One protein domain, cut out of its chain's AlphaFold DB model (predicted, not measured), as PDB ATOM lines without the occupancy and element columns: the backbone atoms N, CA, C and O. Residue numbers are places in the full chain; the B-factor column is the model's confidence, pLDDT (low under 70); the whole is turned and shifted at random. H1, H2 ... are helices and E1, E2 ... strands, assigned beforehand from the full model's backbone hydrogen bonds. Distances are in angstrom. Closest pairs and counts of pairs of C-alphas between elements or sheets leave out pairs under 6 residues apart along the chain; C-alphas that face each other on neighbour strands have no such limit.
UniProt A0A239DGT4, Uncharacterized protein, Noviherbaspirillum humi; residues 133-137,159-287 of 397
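What this domain is: This is residues 133 to 137 and 159 to 287 of the 397 residues of an uncharacterized protein of Noviherbaspirillum humi (UniProt A0A239DGT4). Two antiparallel sheets, E1 E2 E5 and E4 E3 E6 E7, are partly face to face as a small sandwich with their strands crossed at 43 degrees, and the edges come close on both sides, E1 to E7 and E5 to E4. Helix H2 stands at one end of this sandwich and grazes both sheets, with the short H3 beside it, while H1 lies toward the other end, off both sheets. A long unnamed stretch, residues 213 to 228, leads from H1 to E5 and pairs with E4 on the way. The 134 printed residues hold three named helices and seven named strands in the order E1 E2 E3 E4 H1 E5 H2 E6 E7 H3, a mixed class of helices and strands. The whole is compact, with a radius of gyration of the C-alphas of 15.3 A and spans of 45 by 32 by 22 A.

How they stand to each other: E1, residues 133 to 137, is an edge strand and the antiparallel neighbour of E2, residues 159 to 165; N 135 and O 162 are 3.0 A apart, and N 162 and O 135 2.8 A. On the other side of E2 is E5, residues 229 to 231, antiparallel, with N 230 and O 161 2.8 A apart. The second sheet is twisted and runs E4, residues 197 to 200, E3, residues 178 to 183, E6, residues 255 to 261, and E7, residues 271 to 276. E3 and E4 form a hairpin, with N 199 and O 179 2.8 A apart. E3 and E6 are antiparallel at 157 degrees, with N 180 and O 259 2.9 A apart. E6 and E7 form a hairpin, with N 258 and O 273 2.8 A apart. The two sheets make a sandwich, two sheets face to face, with best planes 17 degrees apart and 25 pairs of C-alphas within 10 A. The closest C-alphas of E1 and E7, those of Ile 134 and Arg 276, are 6.9 A apart; those of E4 and E5, Val 197 and Leu 230, are 7.2 A apart. Residues 199 to 200 of E4 also pair, antiparallel, with residues 219 to 220. H2, residues 237 to 251, only grazes the first sheet with its residues 238 to 246 and the second with 245 to 249. H2 and H3, residues 284 to 287, are close but not clearly touching; their closest C-alphas, those of Ala 239 and Phe 284, are 6.3 A apart. H1, residues 203 to 212, is on neither sheet and is apart from H2 and H3. Every O i to N i+4 pair is within hydrogen-bond range in H1, and 10 of 11 are in H2; H3 is too short for such a pair.

Where its parts are: E1 begins at C-alpha 133, (152.832, 216.400, 179.732), and is 12.4 A long from first to last C-alpha. E2 is 19.1 A long, E3 17.1 A, E4 10.3 A, H1 14.3 A and E5 6.0 A. H2 begins at C-alpha 237, (149.782, 220.585, 151.547), and is 22.0 A long. E6 is 19.5 A long and E7 16.7 A. H3, 5.5 A long, ends at C-alpha 287, (163.079, 223.300, 159.563).

The domain as a whole: The two C-alphas farthest apart, those of Asn 171 and Ala 285, are 46.8 A apart. Residues 138 to 158 are not printed, and C-alphas 137 and 159 are 5.6 A apart across this cut. The links E2 to E3, E3 to E4 and H1 to E5 are long. The mean pLDDT of the printed part is 83.9; residues 169 to 174, 226 and 233 to 238 are under 70.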
ATOM      1  N   HIS A 133     151.759 215.660 180.378       83.75
ATOM      2  CA  HIS A 133     152.832 216.400 179.732       83.75
ATOM      3  C   HIS A 133     152.412 216.727 178.306       83.75
ATOM      4  O   HIS A 133     152.073 215.841 177.516       83.75
ATOM      5  N   ILE A 134     152.416 218.017 177.984       87.44
ATOM      6  CA  ILE A 134     152.065 218.487 176.652       87.44
ATOM      7  C   ILE A 134     153.234 219.266 176.117       87.44
ATOM      8  O   ILE A 134     153.633 220.257 176.710       87.44
ATOM      9  N   GLY A 135     153.750 218.841 174.982       89.00
ATOM     10  CA  GLY A 135     154.941 219.436 174.423       89.00
ATOM     11  C   GLY A 135     154.902 219.477 172.918       89.00
ATOM     12  O   GLY A 135     153.875 219.278 172.261       89.00
ATOM     13  N   SER A 136     156.071 219.741 172.370       90.44
ATOM     14  CA  SER A 136     156.299 219.772 170.945       90.44
ATOM     15  C   SER A 136     157.609 219.090 170.615       90.44
ATOM     16  O   SER A 136     158.557 219.104 171.400       90.44
ATOM     17  N   ALA A 137     157.656 218.486 169.436       90.94
ATOM     18  CA  ALA A 137     158.843 217.816 168.948       90.94
ATOM     19  C   ALA A 137     159.075 218.139 167.476       90.94
ATOM     20  O   ALA A 137     158.132 218.277 166.694       90.94
ATOM     21  N   ARG A 159     157.285 217.076 162.471       91.19
ATOM     22  CA  ARG A 159     156.980 217.914 163.627       91.19
ATOM     23  C   ARG A 159     155.654 217.498 164.224       91.19
ATOM     24  O   ARG A 159     154.716 217.164 163.502       91.19
ATOM     25  N   ALA A 160     155.573 217.543 165.540       90.38
ATOM     26  CA  ALA A 160     154.402 217.077 166.252       90.38
ATOM     27  C   ALA A 160     154.142 217.900 167.508       90.38
ATOM     28  O   ALA A 160     155.048 218.519 168.076       90.38
ATOM     29  N   LEU A 161     152.893 217.851 167.953       90.25
ATOM     30  CA  LEU A 161     152.529 218.123 169.337       90.25
ATOM     31  C   LEU A 161     152.436 216.801 170.079       90.25
ATOM     32  O   LEU A 161     151.956 215.814 169.528       90.25
ATOM     33  N   THR A 162     152.892 216.781 171.321       89.56
ATOM     34  CA  THR A 162     152.951 215.575 172.145       89.56
ATOM     35  C   THR A 162     151.953 215.717 173.275       89.56
ATOM     36  O   THR A 162     151.942 216.741 173.948       89.56
ATOM     37  N   PHE A 163     151.122 214.708 173.493       90.94
ATOM     38  CA  PHE A 163     150.101 214.666 174.535       90.94
ATOM     39  C   PHE A 163     150.285 213.385 175.342       90.94
ATOM     40  O   PHE A 163     149.600 212.388 175.122       90.94
ATOM     41  N   ASP A 164     151.255 213.396 176.250       88.56
ATOM     42  CA  ASP A 164     151.508 212.272 177.141       88.56
ATOM     43  C   ASP A 164     150.612 212.395 178.377       88.56
ATOM     44  O   ASP A 164     150.810 213.251 179.239       88.56
ATOM     45  N   ILE A 165     149.586 211.548 178.427       89.88
ATOM     46  CA  ILE A 165     148.612 211.493 179.514       89.88
ATOM     47  C   ILE A 165     148.653 210.083 180.088       89.88
ATOM     48  O   ILE A 165     148.345 209.112 179.387       89.88
ATOM     49  N   ALA A 166     149.004 209.967 181.367       86.06
ATOM     50  CA  ALA A 166     148.916 208.692 182.058       86.06
ATOM     51  C   ALA A 166     147.449 208.277 182.214       86.06
ATOM     52  O   ALA A 166     146.604 209.027 182.707       86.06
ATOM     53  N   GLY A 167     147.165 207.052 181.795       85.19
ATOM     54  CA  GLY A 167     145.944 206.342 182.118       85.19
ATOM     55  C   GLY A 167     146.021 205.683 183.492       85.19
ATOM     56  O   GLY A 167     147.061 205.658 184.150       85.19
ATOM     57  N   SER A 168     144.901 205.119 183.932       74.75
ATOM     58  CA  SER A 168     144.892 204.276 185.130       74.75
ATOM     59  C   SER A 168     145.505 202.907 184.881       74.75
ATOM     60  O   SER A 168     145.235 202.289 183.847       74.75
ATOM     61  N   ASP A 169     146.178 202.377 185.897       59.34
ATOM     62  CA  ASP A 169     146.304 200.934 186.057       59.34
ATOM     63  C   ASP A 169     144.903 200.295 186.158       59.34
ATOM     64  O   ASP A 169     143.912 200.932 186.519       59.34
ATOM     65  N   GLY A 170     144.767 199.040 185.737       49.28
ATOM     66  CA  GLY A 170     143.477 198.398 185.452       49.28
ATOM     67  C   GLY A 170     142.452 198.312 186.598       49.28
ATOM     68  O   GLY A 170     141.369 197.788 186.356       49.28
ATOM     69  N   ASN A 171     142.736 198.833 187.797       44.72
ATOM     70  CA  ASN A 171     141.977 198.581 189.025       44.72
ATOM     71  C   ASN A 171     141.262 199.809 189.626       44.72
ATOM     72  O   ASN A 171     140.549 199.657 190.618       44.72
ATOM     73  N   SER A 172     141.401 201.011 189.052       51.22
ATOM     74  CA  SER A 172     140.676 202.200 189.528       51.22
ATOM     75  C   SER A 172     139.397 202.467 188.726       51.22
ATOM     76  O   SER A 172     139.444 202.734 187.523       51.22
ATOM     77  N   SER A 173     138.242 202.473 189.402       48.62
ATOM     78  CA  SER A 173     136.938 202.856 188.831       48.62
ATOM     79  C   SER A 173     136.820 204.356 188.499       48.62
ATOM     80  O   SER A 173     135.843 204.779 187.881       48.62
ATOM     81  N   THR A 174     137.823 205.162 188.865       56.03
ATOM     82  CA  THR A 174     137.941 206.601 188.557       56.03
ATOM     83  C   THR A 174     139.071 206.910 187.569       56.03
ATOM     84  O   THR A 174     139.418 208.067 187.347       56.03
ATOM     85  N   GLY A 175     139.659 205.875 186.973       77.75
ATOM     86  CA  GLY A 175     140.840 205.969 186.133       77.75
ATOM     87  C   GLY A 175     140.634 206.604 184.759       77.75
ATOM     88  O   GLY A 175     139.639 206.317 184.104       77.75
ATOM     89  N   ILE A 176     141.586 207.420 184.282       88.88
ATOM     90  CA  ILE A 176     141.521 208.033 182.943       88.88
ATOM     91  C   ILE A 176     141.633 206.944 181.868       88.88
ATOM     92  O   ILE A 176     142.594 206.172 181.844       88.88
ATOM     93  N   ARG A 177     140.666 206.921 180.946       91.00
ATOM     94  CA  ARG A 177     140.614 206.012 179.788       91.00
ATOM     95  C   ARG A 177     140.503 206.734 178.449       91.00
ATOM     96  O   ARG A 177     140.785 206.126 177.421       91.00
ATOM     97  N   ALA A 178     140.105 208.001 178.442       93.50
ATOM     98  CA  ALA A 178     140.118 208.826 177.243       93.50
ATOM     99  C   ALA A 178     140.349 210.298 177.579       93.50
ATOM    100  O   ALA A 178     140.068 210.750 178.692       93.50
ATOM    101  N   ALA A 179     140.834 211.046 176.594       94.94
ATOM    102  CA  ALA A 179     141.016 212.481 176.677       94.94
ATOM    103  C   ALA A 179     140.594 213.157 175.371       94.94
ATOM    104  O   ALA A 179     140.823 212.631 174.281       94.94
ATOM    105  N   LYS A 180     140.007 214.347 175.477       96.31
ATOM    106  CA  LYS A 180     139.781 215.253 174.348       96.31
ATOM    107  C   LYS A 180     140.508 216.555 174.620       96.31
ATOM    108  O   LYS A 180     140.329 217.152 175.678       96.31
ATOM    109  N   VAL A 181     141.330 216.983 173.675       94.56
ATOM    110  CA  VAL A 181     142.124 218.204 173.797       94.56
ATOM    111  C   VAL A 181     141.528 219.268 172.897       94.56
ATOM    112  O   VAL A 181     141.311 219.028 171.715       94.56
ATOM    113  N   PHE A 182     141.299 220.454 173.439       93.00
ATOM    114  CA  PHE A 182     140.688 221.580 172.750       93.00
ATOM    115  C   PHE A 182     141.637 222.768 172.760       93.00
ATOM    116  O   PHE A 182     142.238 223.100 173.787       93.00
ATOM    117  N   GLN A 183     141.732 223.445 171.624       89.94
ATOM    118  CA  GLN A 183     142.414 224.728 171.523       89.94
ATOM    119  C   GLN A 183     141.453 225.874 171.850       89.94
ATOM    120  O   GLN A 183     140.231 225.728 171.809       89.94
ATOM    121  N   ARG A 184     142.005 227.029 172.211       88.00
ATOM    122  CA  ARG A 184     141.216 228.232 172.504       88.00
ATOM    123  C   ARG A 184     140.567 228.795 171.239       88.00
ATOM    124  O   ARG A 184     141.143 228.633 170.175       88.00
ATOM    125  N   ASN A 185     139.451 229.510 171.326       85.12
ATOM    126  CA  ASN A 185     138.906 230.238 170.171       85.12
ATOM    127  C   ASN A 185     139.851 231.369 169.714       85.12
ATOM    128  O   ASN A 185     140.610 231.912 170.520       85.12
ATOM    129  N   LEU A 186     139.792 231.751 168.428       80.88
ATOM    130  CA  LEU A 186     140.614 232.836 167.852       80.88
ATOM    131  C   LEU A 186     140.435 234.183 168.565       80.88
ATOM    132  O   LEU A 186     141.386 234.949 168.686       80.88
ATOM    133  N   ASP A 187     139.220 234.462 169.022       82.12
ATOM    134  CA  ASP A 187     138.818 235.676 169.734       82.12
ATOM    135  C   ASP A 187     139.082 235.601 171.250       82.12
ATOM    136  O   ASP A 187     138.733 236.522 171.984       82.12
ATOM    137  N   ASN A 188     139.687 234.507 171.731       76.25
ATOM    138  CA  ASN A 188     139.924 234.221 173.144       76.25
ATOM    139  C   ASN A 188     138.656 234.121 174.024       76.25
ATOM    140  O   ASN A 188     138.791 234.069 175.250       76.25
ATOM    141  N   SER A 189     137.451 234.040 173.441       83.69
ATOM    142  CA  SER A 189     136.174 234.019 174.182       83.69
ATOM    143  C   SER A 189     135.881 232.690 174.886       83.69
ATOM    144  O   SER A 189     135.058 232.632 175.797       83.69
ATOM    145  N   GLY A 190     136.565 231.613 174.491       87.62
ATOM    146  CA  GLY A 190     136.319 230.269 175.003       87.62
ATOM    147  C   GLY A 190     137.231 229.224 174.372       87.62
ATOM    148  O   GLY A 190     138.360 229.523 173.981       87.62
ATOM    149  N   TRP A 191     136.733 227.995 174.275       90.38
ATOM    150  CA  TRP A 191     137.415 226.853 173.663       90.38
ATOM    151  C   TRP A 191     136.673 226.419 172.405       90.38
ATOM    152  O   TRP A 191     135.451 226.564 172.338       90.38
ATOM    153  N   GLU A 192     137.401 225.877 171.433       90.25
ATOM    154  CA  GLU A 192     136.791 225.362 170.212       90.25
ATOM    155  C   GLU A 192     135.852 224.189 170.516       90.25
ATOM    156  O   GLU A 192     136.077 223.417 171.449       90.25
ATOM    157  N   ALA A 193     134.790 224.056 169.718       89.81
ATOM    158  CA  ALA A 193     133.803 222.989 169.876       89.81
ATOM    159  C   ALA A 193     134.337 221.619 169.419       89.81
ATOM    160  O   ALA A 193     133.956 220.585 169.968       89.81
ATOM    161  N   THR A 194     135.225 221.613 168.425       91.12
ATOM    162  CA  THR A 194     135.852 220.398 167.898       91.12
ATOM    163  C   THR A 194     137.180 220.162 168.617       91.12
ATOM    164  O   THR A 194     137.982 221.094 168.716       91.12
ATOM    165  N   PRO A 195     137.450 218.942 169.119       92.81
ATOM    166  CA  PRO A 195     138.740 218.645 169.718       92.81
ATOM    167  C   PRO A 195     139.846 218.688 168.659       92.81
ATOM    168  O   PRO A 195     139.694 218.157 167.562       92.81
ATOM    169  N   LEU A 196     140.981 219.277 169.030       90.81
ATOM    170  CA  LEU A 196     142.225 219.228 168.270       90.81
ATOM    171  C   LEU A 196     142.735 217.788 168.139       90.81
ATOM    172  O   LEU A 196     143.195 217.382 167.077       90.81
ATOM    173  N   VAL A 197     142.666 217.020 169.229       92.62
ATOM    174  CA  VAL A 197     143.028 215.601 169.249       92.62
ATOM    175  C   VAL A 197     142.174 214.855 170.266       92.62
ATOM    176  O   VAL A 197     141.801 215.394 171.310       92.62
ATOM    177  N   SER A 198     141.850 213.605 169.944       94.62
ATOM    178  CA  SER A 198     141.245 212.654 170.874       94.62
ATOM    179  C   SER A 198     142.242 211.541 171.158       94.62
ATOM    180  O   SER A 198     142.919 211.073 170.241       94.62
ATOM    181  N   LEU A 199     142.335 211.135 172.420       94.50
ATOM    182  CA  LEU A 199     143.193 210.051 172.866       94.50
ATOM    183  C   LEU A 199     142.380 209.011 173.633       94.50
ATOM    184  O   LEU A 199     141.466 209.361 174.382       94.50
ATOM    185  N   THR A 200     142.734 207.738 173.486       93.06
ATOM    186  CA  THR A 200     142.101 206.615 174.181       93.06
ATOM    187  C   THR A 200     143.139 205.649 174.737       93.06
ATOM    188  O   THR A 200     144.259 205.527 174.240       93.06
ATOM    189  N   LEU A 201     142.756 204.957 175.805       90.62
ATOM    190  CA  LEU A 201     143.532 203.886 176.403       90.62
ATOM    191  C   LEU A 201     142.957 202.540 175.969       90.62
ATOM    192  O   LEU A 201     141.880 202.157 176.422       90.62
ATOM    193  N   SER A 202     143.665 201.826 175.093       86.75
ATOM    194  CA  SER A 202     143.267 200.471 174.693       86.75
ATOM    195  C   SER A 202     143.806 199.414 175.662       86.75
ATOM    196  O   SER A 202     144.830 199.624 176.319       86.75
ATOM    197  N   ASP A 203     143.166 198.246 175.704       84.75
ATOM    198  CA  ASP A 203     143.626 197.110 176.517       84.75
ATOM    199  C   ASP A 203     145.026 196.620 176.107       84.75
ATOM    200  O   ASP A 203     145.815 196.181 176.948       84.75
ATOM    201  N   ALA A 204     145.382 196.771 174.824       84.19
ATOM    202  CA  ALA A 204     146.729 196.494 174.338       84.19
ATOM    203  C   ALA A 204     147.766 197.423 174.989       84.19
ATOM    204  O   ALA A 204     148.843 196.968 175.368       84.19
ATOM    205  N   CYS A 205     147.427 198.700 175.196       84.44
ATOM    206  CA  CYS A 205     148.341 199.675 175.799       84.44
ATOM    207  C   CYS A 205     148.548 199.393 177.283       84.44
ATOM    208  O   CYS A 205     149.652 199.548 177.798       84.44
ATOM    209  N   ILE A 206     147.496 198.928 177.957       85.62
ATOM    210  CA  ILE A 206     147.568 198.489 179.352       85.62
ATOM    211  C   ILE A 206     148.476 197.268 179.472       85.62
ATOM    212  O   ILE A 206     149.361 197.241 180.321       85.62
ATOM    213  N   THR A 207     148.294 196.286 178.588       83.19
ATOM    214  CA  THR A 207     149.101 195.061 178.572       83.19
ATOM    215  C   THR A 207     150.575 195.365 178.304       83.19
ATOM    216  O   THR A 207     151.443 194.862 179.012       83.19
ATOM    217  N   GLN A 208     150.866 196.217 177.318       82.69
ATOM    218  CA  GLN A 208     152.233 196.611 176.977       82.69
ATOM    219  C   GLN A 208     152.918 197.353 178.131       82.69
ATOM    220  O   GLN A 208     154.049 197.029 178.484       82.69
ATOM    221  N   ALA A 209     152.227 198.307 178.756       82.31
ATOM    222  CA  ALA A 209     152.777 199.038 179.891       82.31
ATOM    223  C   ALA A 209     153.012 198.122 181.100       82.31
ATOM    224  O   ALA A 209     154.055 198.207 181.739       82.31
ATOM    225  N   ALA A 210     152.104 197.176 181.364       80.94
ATOM    226  CA  ALA A 210     152.287 196.181 182.417       80.94
ATOM    227  C   ALA A 210     153.532 195.305 182.183       80.94
ATOM    228  O   ALA A 210     154.274 195.040 183.125       80.94
ATOM    229  N   GLN A 211     153.804 194.901 180.935       81.00
ATOM    230  CA  GLN A 211     155.028 194.164 180.582       81.00
ATOM    231  C   GLN A 211     156.297 195.001 180.793       81.00
ATOM    232  O   GLN A 211     157.327 194.455 181.183       81.00
ATOM    233  N   ALA A 212     156.213 196.314 180.574       77.00
ATOM    234  CA  ALA A 212     157.308 197.254 180.801       77.00
ATOM    235  C   ALA A 212     157.426 197.728 182.265       77.00
ATOM    236  O   ALA A 212     158.363 198.445 182.594       77.00
ATOM    237  N   SER A 213     156.513 197.320 183.160       78.81
ATOM    238  CA  SER A 213     156.383 197.885 184.517       78.81
ATOM    239  C   SER A 213     156.192 199.411 184.526       78.81
ATOM    240  O   SER A 213     156.646 200.109 185.430       78.81
ATOM    241  N   GLU A 214     155.494 199.931 183.517       76.50
ATOM    242  CA  GLU A 214     155.202 201.350 183.334       76.50
ATOM    243  C   GLU A 214     153.719 201.656 183.571       76.50
ATOM    244  O   GLU A 214     152.844 200.789 183.478       76.50
ATOM    245  N   LYS A 215     153.409 202.930 183.836       79.19
ATOM    246  CA  LYS A 215     152.021 203.399 183.816       79.19
ATOM    247  C   LYS A 215     151.516 203.434 182.374       79.19
ATOM    248  O   LYS A 215     152.195 203.990 181.509       79.19
ATOM    249  N   PRO A 216     150.314 202.907 182.104       86.06
ATOM    250  CA  PRO A 216     149.794 202.878 180.752       86.06
ATOM    251  C   PRO A 216     149.495 204.302 180.275       86.06
ATOM    252  O   PRO A 216     148.972 205.119 181.029       86.06
ATOM    253  N   ARG A 217     149.850 204.619 179.028       88.06
ATOM    254  CA  ARG A 217     149.661 205.952 178.433       88.06
ATOM    255  C   ARG A 217     148.537 205.942 177.412       88.06
ATOM    256  O   ARG A 217     148.376 204.972 176.669       88.06
ATOM    257  N   LEU A 218     147.770 207.028 177.368       91.31
ATOM    258  CA  LEU A 218     146.783 207.239 176.315       91.31
ATOM    259  C   LEU A 218     147.498 207.404 174.964       91.31
ATOM    260  O   LEU A 218     148.558 208.021 174.881       91.31
ATOM    261  N   ALA A 219     146.895 206.874 173.903       91.31
ATOM    262  CA  ALA A 219     147.364 207.036 172.530       91.31
ATOM    263  C   ALA A 219     146.334 207.819 171.716       91.31
ATOM    264  O   ALA A 219     145.138 207.758 172.004       91.31
ATOM    265  N   VAL A 220     146.779 208.539 170.688       91.12
ATOM    266  CA  VAL A 220     145.888 209.190 169.722       91.12
ATOM    267  C   VAL A 220     144.924 208.147 169.158       91.12
ATOM    268  O   VAL A 220     145.340 207.068 168.732       91.12
ATOM    269  N   THR A 221     143.626 208.456 169.171       88.50
ATOM    270  CA  THR A 221     142.579 207.525 168.742       88.50
ATOM    271  C   THR A 221     142.875 206.992 167.337       88.50
ATOM    272  O   THR A 221     143.052 207.766 166.401       88.50
ATOM    273  N   GLY A 222     142.915 205.665 167.192       83.88
ATOM    274  CA  GLY A 222     143.229 204.991 165.924       83.88
ATOM    275  C   GLY A 222     144.721 204.737 165.672       83.88
ATOM    276  O   GLY A 222     145.056 204.150 164.649       83.88
ATOM    277  N   SER A 223     145.606 205.134 166.590       84.88
ATOM    278  CA  SER A 223     147.050 204.867 166.518       84.88
ATOM    279  C   SER A 223     147.470 203.683 167.401       84.88
ATOM    280  O   SER A 223     146.695 203.183 168.218       84.88
ATOM    281  N   SER A 224     148.716 203.225 167.246       83.25
ATOM    282  CA  SER A 224     149.319 202.214 168.121       83.25
ATOM    283  C   SER A 224     149.580 202.752 169.533       83.25
ATOM    284  O   SER A 224     149.674 203.957 169.759       83.25
ATOM    285  N   CYS A 225     149.757 201.853 170.497       78.12
ATOM    286  CA  CYS A 225     150.095 202.221 171.869       78.12
ATOM    287  C   CYS A 225     151.401 203.018 171.957       78.12
ATOM    288  O   CYS A 225     152.356 202.741 171.234       78.12
ATOM    289  N   GLY A 226     151.408 204.049 172.808       66.81
ATOM    290  CA  GLY A 226     152.518 205.004 172.915       66.81
ATOM    291  C   GLY A 226     152.544 206.092 171.832       66.81
ATOM    292  O   GLY A 226     153.383 206.991 171.892       66.81
ATOM    293  N   ALA A 227     151.623 206.072 170.859       80.12
ATOM    294  CA  ALA A 227     151.486 207.156 169.889       80.12
ATOM    295  C   ALA A 227     150.749 208.354 170.511       80.12
ATOM    296  O   ALA A 227     149.568 208.572 170.263       80.12
ATOM    297  N   SER A 228     151.448 209.136 171.330       83.25
ATOM    298  CA  SER A 228     150.952 210.369 171.961       83.25
ATOM    299  C   SER A 228     151.141 211.617 171.085       83.25
ATOM    300  O   SER A 228     150.967 212.743 171.547       83.25
ATOM    301  N   TRP A 229     151.509 211.443 169.815       85.62
ATOM    302  CA  TRP A 229     151.982 212.508 168.931       85.62
ATOM    303  C   TRP A 229     150.912 212.856 167.895       85.62
ATOM    304  O   TRP A 229     150.502 212.008 167.105       85.62
ATOM    305  N   LEU A 230     150.492 214.118 167.855       87.31
ATOM    306  CA  LEU A 230     149.730 214.678 166.746       87.31
ATOM    307  C   LEU A 230     150.718 215.240 165.719       87.31
ATOM    308  O   LEU A 230     151.311 216.296 165.957       87.31
ATOM    309  N   SER A 231     150.902 214.544 164.595       86.75
ATOM    310  CA  SER A 231     151.731 215.049 163.492       86.75
ATOM    311  C   SER A 231     151.121 216.322 162.900       86.75
ATOM    312  O   SER A 231     149.917 216.389 162.653       86.75
ATOM    313  N   LEU A 232     151.954 217.337 162.668       84.31
ATOM    314  CA  LEU A 232     151.557 218.622 162.078       84.31
ATOM    315  C   LEU A 232     151.840 218.677 160.567       84.31
ATOM    316  O   LEU A 232     152.190 219.737 160.029       84.31
ATOM    317  N   GLY A 233     151.695 217.520 159.916       68.50
ATOM    318  CA  GLY A 233     151.951 217.300 158.498       68.50
ATOM    319  C   GLY A 233     153.441 217.167 158.179       68.50
ATOM    320  O   GLY A 233     154.265 217.961 158.642       68.50
ATOM    321  N   ASP A 234     153.757 216.199 157.322       62.66
ATOM    322  CA  ASP A 234     155.088 215.978 156.760       62.66
ATOM    323  C   ASP A 234     155.041 216.381 155.279       62.66
ATOM    324  O   ASP A 234     154.150 215.937 154.569       62.66
ATOM    325  N   ASN A 235     155.962 217.241 154.818       51.00
ATOM    326  CA  ASN A 235     156.156 217.640 153.409       51.00
ATOM    327  C   ASN A 235     154.872 217.847 152.553       51.00
ATOM    328  O   ASN A 235     154.337 216.903 151.982       51.00
ATOM    329  N   GLY A 236     154.454 219.096 152.306       53.69
ATOM    330  CA  GLY A 236     153.450 219.409 151.268       53.69
ATOM    331  C   GLY A 236     152.221 220.170 151.772       53.69
ATOM    332  O   GLY A 236     152.355 221.075 152.590       53.69
ATOM    333  N   ALA A 237     151.026 219.851 151.258       52.97
ATOM    334  CA  ALA A 237     149.782 220.585 151.547       52.97
ATOM    335  C   ALA A 237     149.386 220.556 153.039       52.97
ATOM    336  O   ALA A 237     148.942 221.569 153.580       52.97
ATOM    337  N   ASP A 238     149.657 219.446 153.731       64.94
ATOM    338  CA  ASP A 238     149.398 219.300 155.171       64.94
ATOM    339  C   ASP A 238     150.309 220.195 156.028       64.94
ATOM    340  O   ASP A 238     149.955 220.573 157.150       64.94
ATOM    341  N   ALA A 239     151.451 220.636 155.483       76.12
ATOM    342  CA  ALA A 239     152.342 221.557 156.176       76.12
ATOM    343  C   ALA A 239     151.702 222.942 156.386       76.12
ATOM    344  O   ALA A 239     151.972 223.579 157.403       76.12
ATOM    345  N   GLN A 240     150.818 223.402 155.490       83.00
ATOM    346  CA  GLN A 240     150.110 224.679 155.677       83.00
ATOM    347  C   GLN A 240     149.077 224.610 156.807       83.00
ATOM    348  O   GLN A 240     148.933 225.568 157.573       83.00
ATOM    349  N   ALA A 241     148.384 223.476 156.947       81.38
ATOM    350  CA  ALA A 241     147.467 223.244 158.060       81.38
ATOM    351  C   ALA A 241     148.232 223.207 159.394       81.38
ATOM    352  O   ALA A 241     147.844 223.884 160.349       81.38
ATOM    353  N   GLY A 242     149.376 222.512 159.432       86.38
ATOM    354  CA  GLY A 242     150.275 222.515 160.588       86.38
ATOM    355  C   GLY A 242     150.842 223.898 160.923       86.38
ATOM    356  O   GLY A 242     150.846 224.293 162.087       86.38
ATOM    357  N   ASP A 243     151.264 224.673 159.918       89.81
ATOM    358  CA  ASP A 243     151.752 226.051 160.098       89.81
ATOM    359  C   ASP A 243     150.662 226.970 160.664       89.81
ATOM    360  O   ASP A 243     150.931 227.783 161.551       89.81
ATOM    361  N   SER A 244     149.424 226.811 160.192       87.44
ATOM    362  CA  SER A 244     148.270 227.567 160.688       87.44
ATOM    363  C   SER A 244     147.947 227.211 162.139       87.44
ATOM    364  O   SER A 244     147.643 228.095 162.942       87.44
ATOM    365  N   LEU A 245     148.048 225.930 162.508       86.06
ATOM    366  CA  LEU A 245     147.881 225.495 163.892       86.06
ATOM    367  C   LEU A 245     148.974 226.078 164.800       86.06
ATOM    368  O   LEU A 245     148.670 226.572 165.885       86.06
ATOM    369  N   ILE A 246     150.230 226.079 164.345       88.06
ATOM    370  CA  ILE A 246     151.350 226.711 165.053       88.06
ATOM    371  C   ILE A 246     151.061 228.200 165.288       88.06
ATOM    372  O   ILE A 246     151.123 228.661 166.429       88.06
ATOM    373  N   ASP A 247     150.670 228.944 164.248       87.94
ATOM    374  CA  ASP A 247     150.305 230.362 164.363       87.94
ATOM    375  C   ASP A 247     149.160 230.587 165.357       87.94
ATOM    376  O   ASP A 247     149.195 231.525 166.161       87.94
ATOM    377  N   ASN A 248     148.157 229.709 165.338       83.38
ATOM    378  CA  ASN A 248     147.051 229.742 166.281       83.38
ATOM    379  C   ASN A 248     147.536 229.540 167.718       83.38
ATOM    380  O   ASN A 248     147.144 230.318 168.584       83.38
ATOM    381  N   PHE A 249     148.431 228.586 167.985       84.44
ATOM    382  CA  PHE A 249     149.007 228.407 169.320       84.44
ATOM    383  C   PHE A 249     149.746 229.653 169.810       84.44
ATOM    384  O   PHE A 249     149.544 230.057 170.958       84.44
ATOM    385  N   TYR A 250     150.536 230.310 168.955       81.50
ATOM    386  CA  TYR A 250     151.185 231.577 169.306       81.50
ATOM    387  C   TYR A 250     150.163 232.674 169.643       81.50
ATOM    388  O   TYR A 250     150.270 233.311 170.691       81.50
ATOM    389  N   ARG A 251     149.141 232.868 168.799       81.81
ATOM    390  CA  ARG A 251     148.112 233.910 168.991       81.81
ATOM    391  C   ARG A 251     147.209 233.657 170.200       81.81
ATOM    392  O   ARG A 251     146.737 234.601 170.824       81.81
ATOM    393  N   ARG A 252     146.970 232.388 170.528       80.00
ATOM    394  CA  ARG A 252     146.025 231.938 171.565       80.00
ATOM    395  C   ARG A 252     146.697 231.636 172.910       80.00
ATOM    396  O   ARG A 252     146.057 231.112 173.818       80.00
ATOM    397  N   GLY A 253     147.987 231.958 173.049       75.75
ATOM    398  CA  GLY A 253     148.721 231.863 174.314       75.75
ATOM    399  C   GLY A 253     149.212 230.461 174.681       75.75
ATOM    400  O   GLY A 253     149.532 230.231 175.844       75.75
ATOM    401  N   ARG A 254     149.292 229.539 173.713       83.94
ATOM    402  CA  ARG A 254     149.834 228.174 173.862       83.94
ATOM    403  C   ARG A 254     149.105 227.297 174.893       83.94
ATOM    404  O   ARG A 254     149.695 226.350 175.395       83.94
ATOM    405  N   LYS A 255     147.841 227.593 175.212       85.81
ATOM    406  CA  LYS A 255     147.034 226.818 176.170       85.81
ATOM    407  C   LYS A 255     146.047 225.887 175.471       85.81
ATOM    408  O   LYS A 255     145.441 226.255 174.465       85.81
ATOM    409  N   VAL A 256     145.842 224.719 176.064       89.25
ATOM    410  CA  VAL A 256     144.816 223.744 175.701       89.25
ATOM    411  C   VAL A 256     143.955 223.403 176.913       89.25
ATOM    412  O   VAL A 256     144.438 223.370 178.045       89.25
ATOM    413  N   LYS A 257     142.677 223.128 176.667       92.06
ATOM    414  CA  LYS A 257     141.792 222.475 177.631       92.06
ATOM    415  C   LYS A 257     141.810 220.986 177.336       92.06
ATOM    416  O   LYS A 257     141.605 220.592 176.194       92.06
ATOM    417  N   ILE A 258     142.012 220.171 178.356       93.25
ATOM    418  CA  ILE A 258     141.906 218.722 178.265       93.25
ATOM    419  C   ILE A 258     140.706 218.288 179.087       93.25
ATOM    420  O   ILE A 258     140.621 218.567 180.280       93.25
ATOM    421  N   GLU A 259     139.794 217.589 178.435       95.06
ATOM    422  CA  GLU A 259     138.681 216.905 179.071       95.06
ATOM    423  C   GLU A 259     139.051 215.435 179.237       95.06
ATOM    424  O   GLU A 259     139.316 214.741 178.255       95.06
ATOM    425  N   LEU A 260     139.106 214.983 180.485       93.12
ATOM    426  CA  LEU A 260     139.505 213.639 180.880       93.12
ATOM    427  C   LEU A 260     138.264 212.816 181.214       93.12
ATOM    428  O   LEU A 260     137.405 213.258 181.981       93.12
ATOM    429  N   TYR A 261     138.199 211.606 180.670       92.94
ATOM    430  CA  TYR A 261     137.076 210.690 180.829       92.94
ATOM    431  C   TYR A 261     137.548 209.361 181.401       92.94
ATOM    432  O   TYR A 261     138.627 208.865 181.070       92.94
ATOM    433  N   ASN A 262     136.691 208.741 182.206       90.56
ATOM    434  CA  ASN A 262     136.942 207.432 182.802       90.56
ATOM    435  C   ASN A 262     136.542 206.245 181.908       90.56
ATOM    436  O   ASN A 262     136.630 205.093 182.321       90.56
ATOM    437  N   ASN A 263     136.082 206.512 180.685       89.19
ATOM    438  CA  ASN A 263     135.673 205.501 179.717       89.19
ATOM    439  C   ASN A 263     136.250 205.809 178.331       89.19
ATOM    440  O   ASN A 263     136.426 206.967 177.958       89.19
ATOM    441  N   VAL A 264     136.513 204.754 177.559       89.38
ATOM    442  CA  VAL A 264     137.115 204.850 176.218       89.38
ATOM    443  C   VAL A 264     136.204 205.518 175.184       89.38
ATOM    444  O   VAL A 264     136.694 206.044 174.192       89.38
ATOM    445  N   ALA A 265     134.887 205.533 175.423       90.44
ATOM    446  CA  ALA A 265     133.917 206.204 174.559       90.44
ATOM    447  C   ALA A 265     133.920 207.736 174.735       90.44
ATOM    448  O   ALA A 265     133.277 208.440 173.957       90.44
ATOM    449  N   ALA A 266     134.636 208.253 175.744       92.38
ATOM    450  CA  ALA A 266     134.676 209.667 176.106       92.38
ATOM    451  C   ALA A 266     133.271 210.280 176.282       92.38
ATOM    452  O   ALA A 266     132.981 211.370 175.770       92.38
ATOM    453  N   THR A 267     132.392 209.543 176.970       89.44
ATOM    454  CA  THR A 267     131.023 209.950 177.323       89.44
ATOM    455  C   THR A 267     130.907 210.284 178.815       89.44
ATOM    456  O   THR A 267     131.755 209.900 179.619       89.44
ATOM    457  N   GLY A 268     129.858 211.012 179.204       86.25
ATOM    458  CA  GLY A 268     129.648 211.451 180.591       86.25
ATOM    459  C   GLY A 268     130.349 212.769 180.935       86.25
ATOM    460  O   GLY A 268     130.818 213.481 180.048       86.25
ATOM    461  N   THR A 269     130.377 213.113 182.225       88.38
ATOM    462  CA  THR A 269     130.948 214.375 182.722       88.38
ATOM    463  C   THR A 269     132.475 214.287 182.779       88.38
ATOM    464  O   THR A 269     132.989 213.497 183.574       88.38
ATOM    465  N   PRO A 270     133.216 215.077 181.981       91.12
ATOM    466  CA  PRO A 270     134.668 215.069 182.044       91.12
ATOM    467  C   PRO A 270     135.192 215.844 183.249       91.12
ATOM    468  O   PRO A 270     134.582 216.814 183.707       91.12
ATOM    469  N   VAL A 271     136.403 215.494 183.679       88.62
ATOM    470  CA  VAL A 271     137.232 216.408 184.468       88.62
ATOM    471  C   VAL A 271     137.999 217.299 183.499       88.62
ATOM    472  O   VAL A 271     138.702 216.802 182.624       88.62
ATOM    473  N   SER A 272     137.854 218.616 183.637       88.75
ATOM    474  CA  SER A 272     138.568 219.580 182.798       88.75
ATOM    475  C   SER A 272     139.841 220.055 183.481       88.75
ATOM    476  O   SER A 272     139.809 220.484 184.631       88.75
ATOM    477  N   VAL A 273     140.947 220.036 182.746       85.62
ATOM    478  CA  VAL A 273     142.210 220.667 183.141       85.62
ATOM    479  C   VAL A 273     142.694 221.578 182.024       85.62
ATOM    480  O   VAL A 273     142.448 221.321 180.848       85.62
ATOM    481  N   ILE A 274     143.377 222.660 182.379       85.62
ATOM    482  CA  ILE A 274     143.989 223.570 181.410       85.62
ATOM    483  C   ILE A 274     145.496 223.430 181.538       85.62
ATOM    484  O   ILE A 274     146.037 223.449 182.642       85.62
ATOM    485  N   LYS A 275     146.167 223.279 180.402       83.62
ATOM    486  CA  LYS A 275     147.613 223.091 180.327       83.62
ATOM    487  C   LYS A 275     148.199 223.937 179.215       83.62
ATOM    488  O   LYS A 275     147.519 224.228 178.230       83.62
ATOM    489  N   ARG A 276     149.449 224.346 179.370       83.00
ATOM    490  CA  ARG A 276     150.222 224.926 178.276       83.00
ATOM    491  C   ARG A 276     150.940 223.823 177.521       83.00
ATOM    492  O   ARG A 276     151.199 222.758 178.064       83.00
ATOM    493  N   VAL A 277     151.194 224.090 176.253       85.44
ATOM    494  CA  VAL A 277     152.081 223.300 175.411       85.44
ATOM    495  C   VAL A 277     153.514 223.795 175.615       85.44
ATOM    496  O   VAL A 277     153.798 224.977 175.379       85.44
ATOM    497  N   ASP A 278     154.398 222.889 176.026       81.44
ATOM    498  CA  ASP A 278     155.833 223.134 176.132       81.44
ATOM    499  C   ASP A 278     156.456 223.254 174.744       81.44
ATOM    500  O   ASP A 278     156.374 222.364 173.884       81.44
ATOM    501  N   GLY A 279     157.058 224.414 174.512       81.06
ATOM    502  CA  GLY A 279     157.521 224.812 173.195       81.06
ATOM    503  C   GLY A 279     156.403 224.922 172.161       81.06
ATOM    504  O   GLY A 279     155.235 224.611 172.382       81.06
ATOM    505  N   VAL A 280     156.770 225.425 170.990       82.31
ATOM    506  CA  VAL A 280     155.943 225.311 169.788       82.31
ATOM    507  C   VAL A 280     156.898 224.967 168.658       82.31
ATOM    508  O   VAL A 280     157.921 225.649 168.519       82.31
ATOM    509  N   PRO A 281     156.613 223.935 167.848       87.62
ATOM    510  CA  PRO A 281     157.531 223.568 166.792       87.62
ATOM    511  C   PRO A 281     157.592 224.708 165.759       87.62
ATOM    512  O   PRO A 281     156.594 225.402 165.532       87.62
ATOM    513  N   PRO A 282     158.753 224.945 165.127       89.75
ATOM    514  CA  PRO A 282     158.875 225.915 164.051       89.75
ATOM    515  C   PRO A 282     157.964 225.574 162.862       89.75
ATOM    516  O   PRO A 282     157.556 224.427 162.634       89.75
ATOM    517  N   LYS A 283     157.683 226.602 162.056       90.75
ATOM    518  CA  LYS A 283     157.028 226.435 160.753       90.75
ATOM    519  C   LYS A 283     157.863 225.559 159.826       90.75
ATOM    520  O   LYS A 283     159.086 225.509 159.955       90.75
ATOM    521  N   PHE A 284     157.213 224.925 158.856       89.94
ATOM    522  CA  PHE A 284     157.848 223.880 158.058       89.94
ATOM    523  C   PHE A 284     159.045 224.431 157.280       89.94
ATOM    524  O   PHE A 284     160.135 223.868 157.309       89.94
ATOM    525  N   ALA A 285     158.871 225.613 156.683       90.00
ATOM    526  CA  ALA A 285     159.912 226.310 155.930       90.00
ATOM    527  C   ALA A 285     161.153 226.690 156.763       90.00
ATOM    528  O   ALA A 285     162.213 226.937 156.195       90.00
ATOM    529  N   ALA A 286     161.047 226.734 158.096       91.62
ATOM    530  CA  ALA A 286     162.175 227.025 158.976       91.62
ATOM    531  C   ALA A 286     162.976 225.766 159.358       91.62
ATOM    532  O   ALA A 286     164.126 225.893 159.774       91.62
ATOM    533  N   LEU A 287     162.425 224.558 159.178       91.75
ATOM    534  CA  LEU A 287     163.079 223.300 159.563       91.75
ATOM    535  C   LEU A 287     164.445 223.077 158.883       91.75
ATOM    536  O   LEU A 287     165.368 222.667 159.586       91.75
TER     537      LEU A 287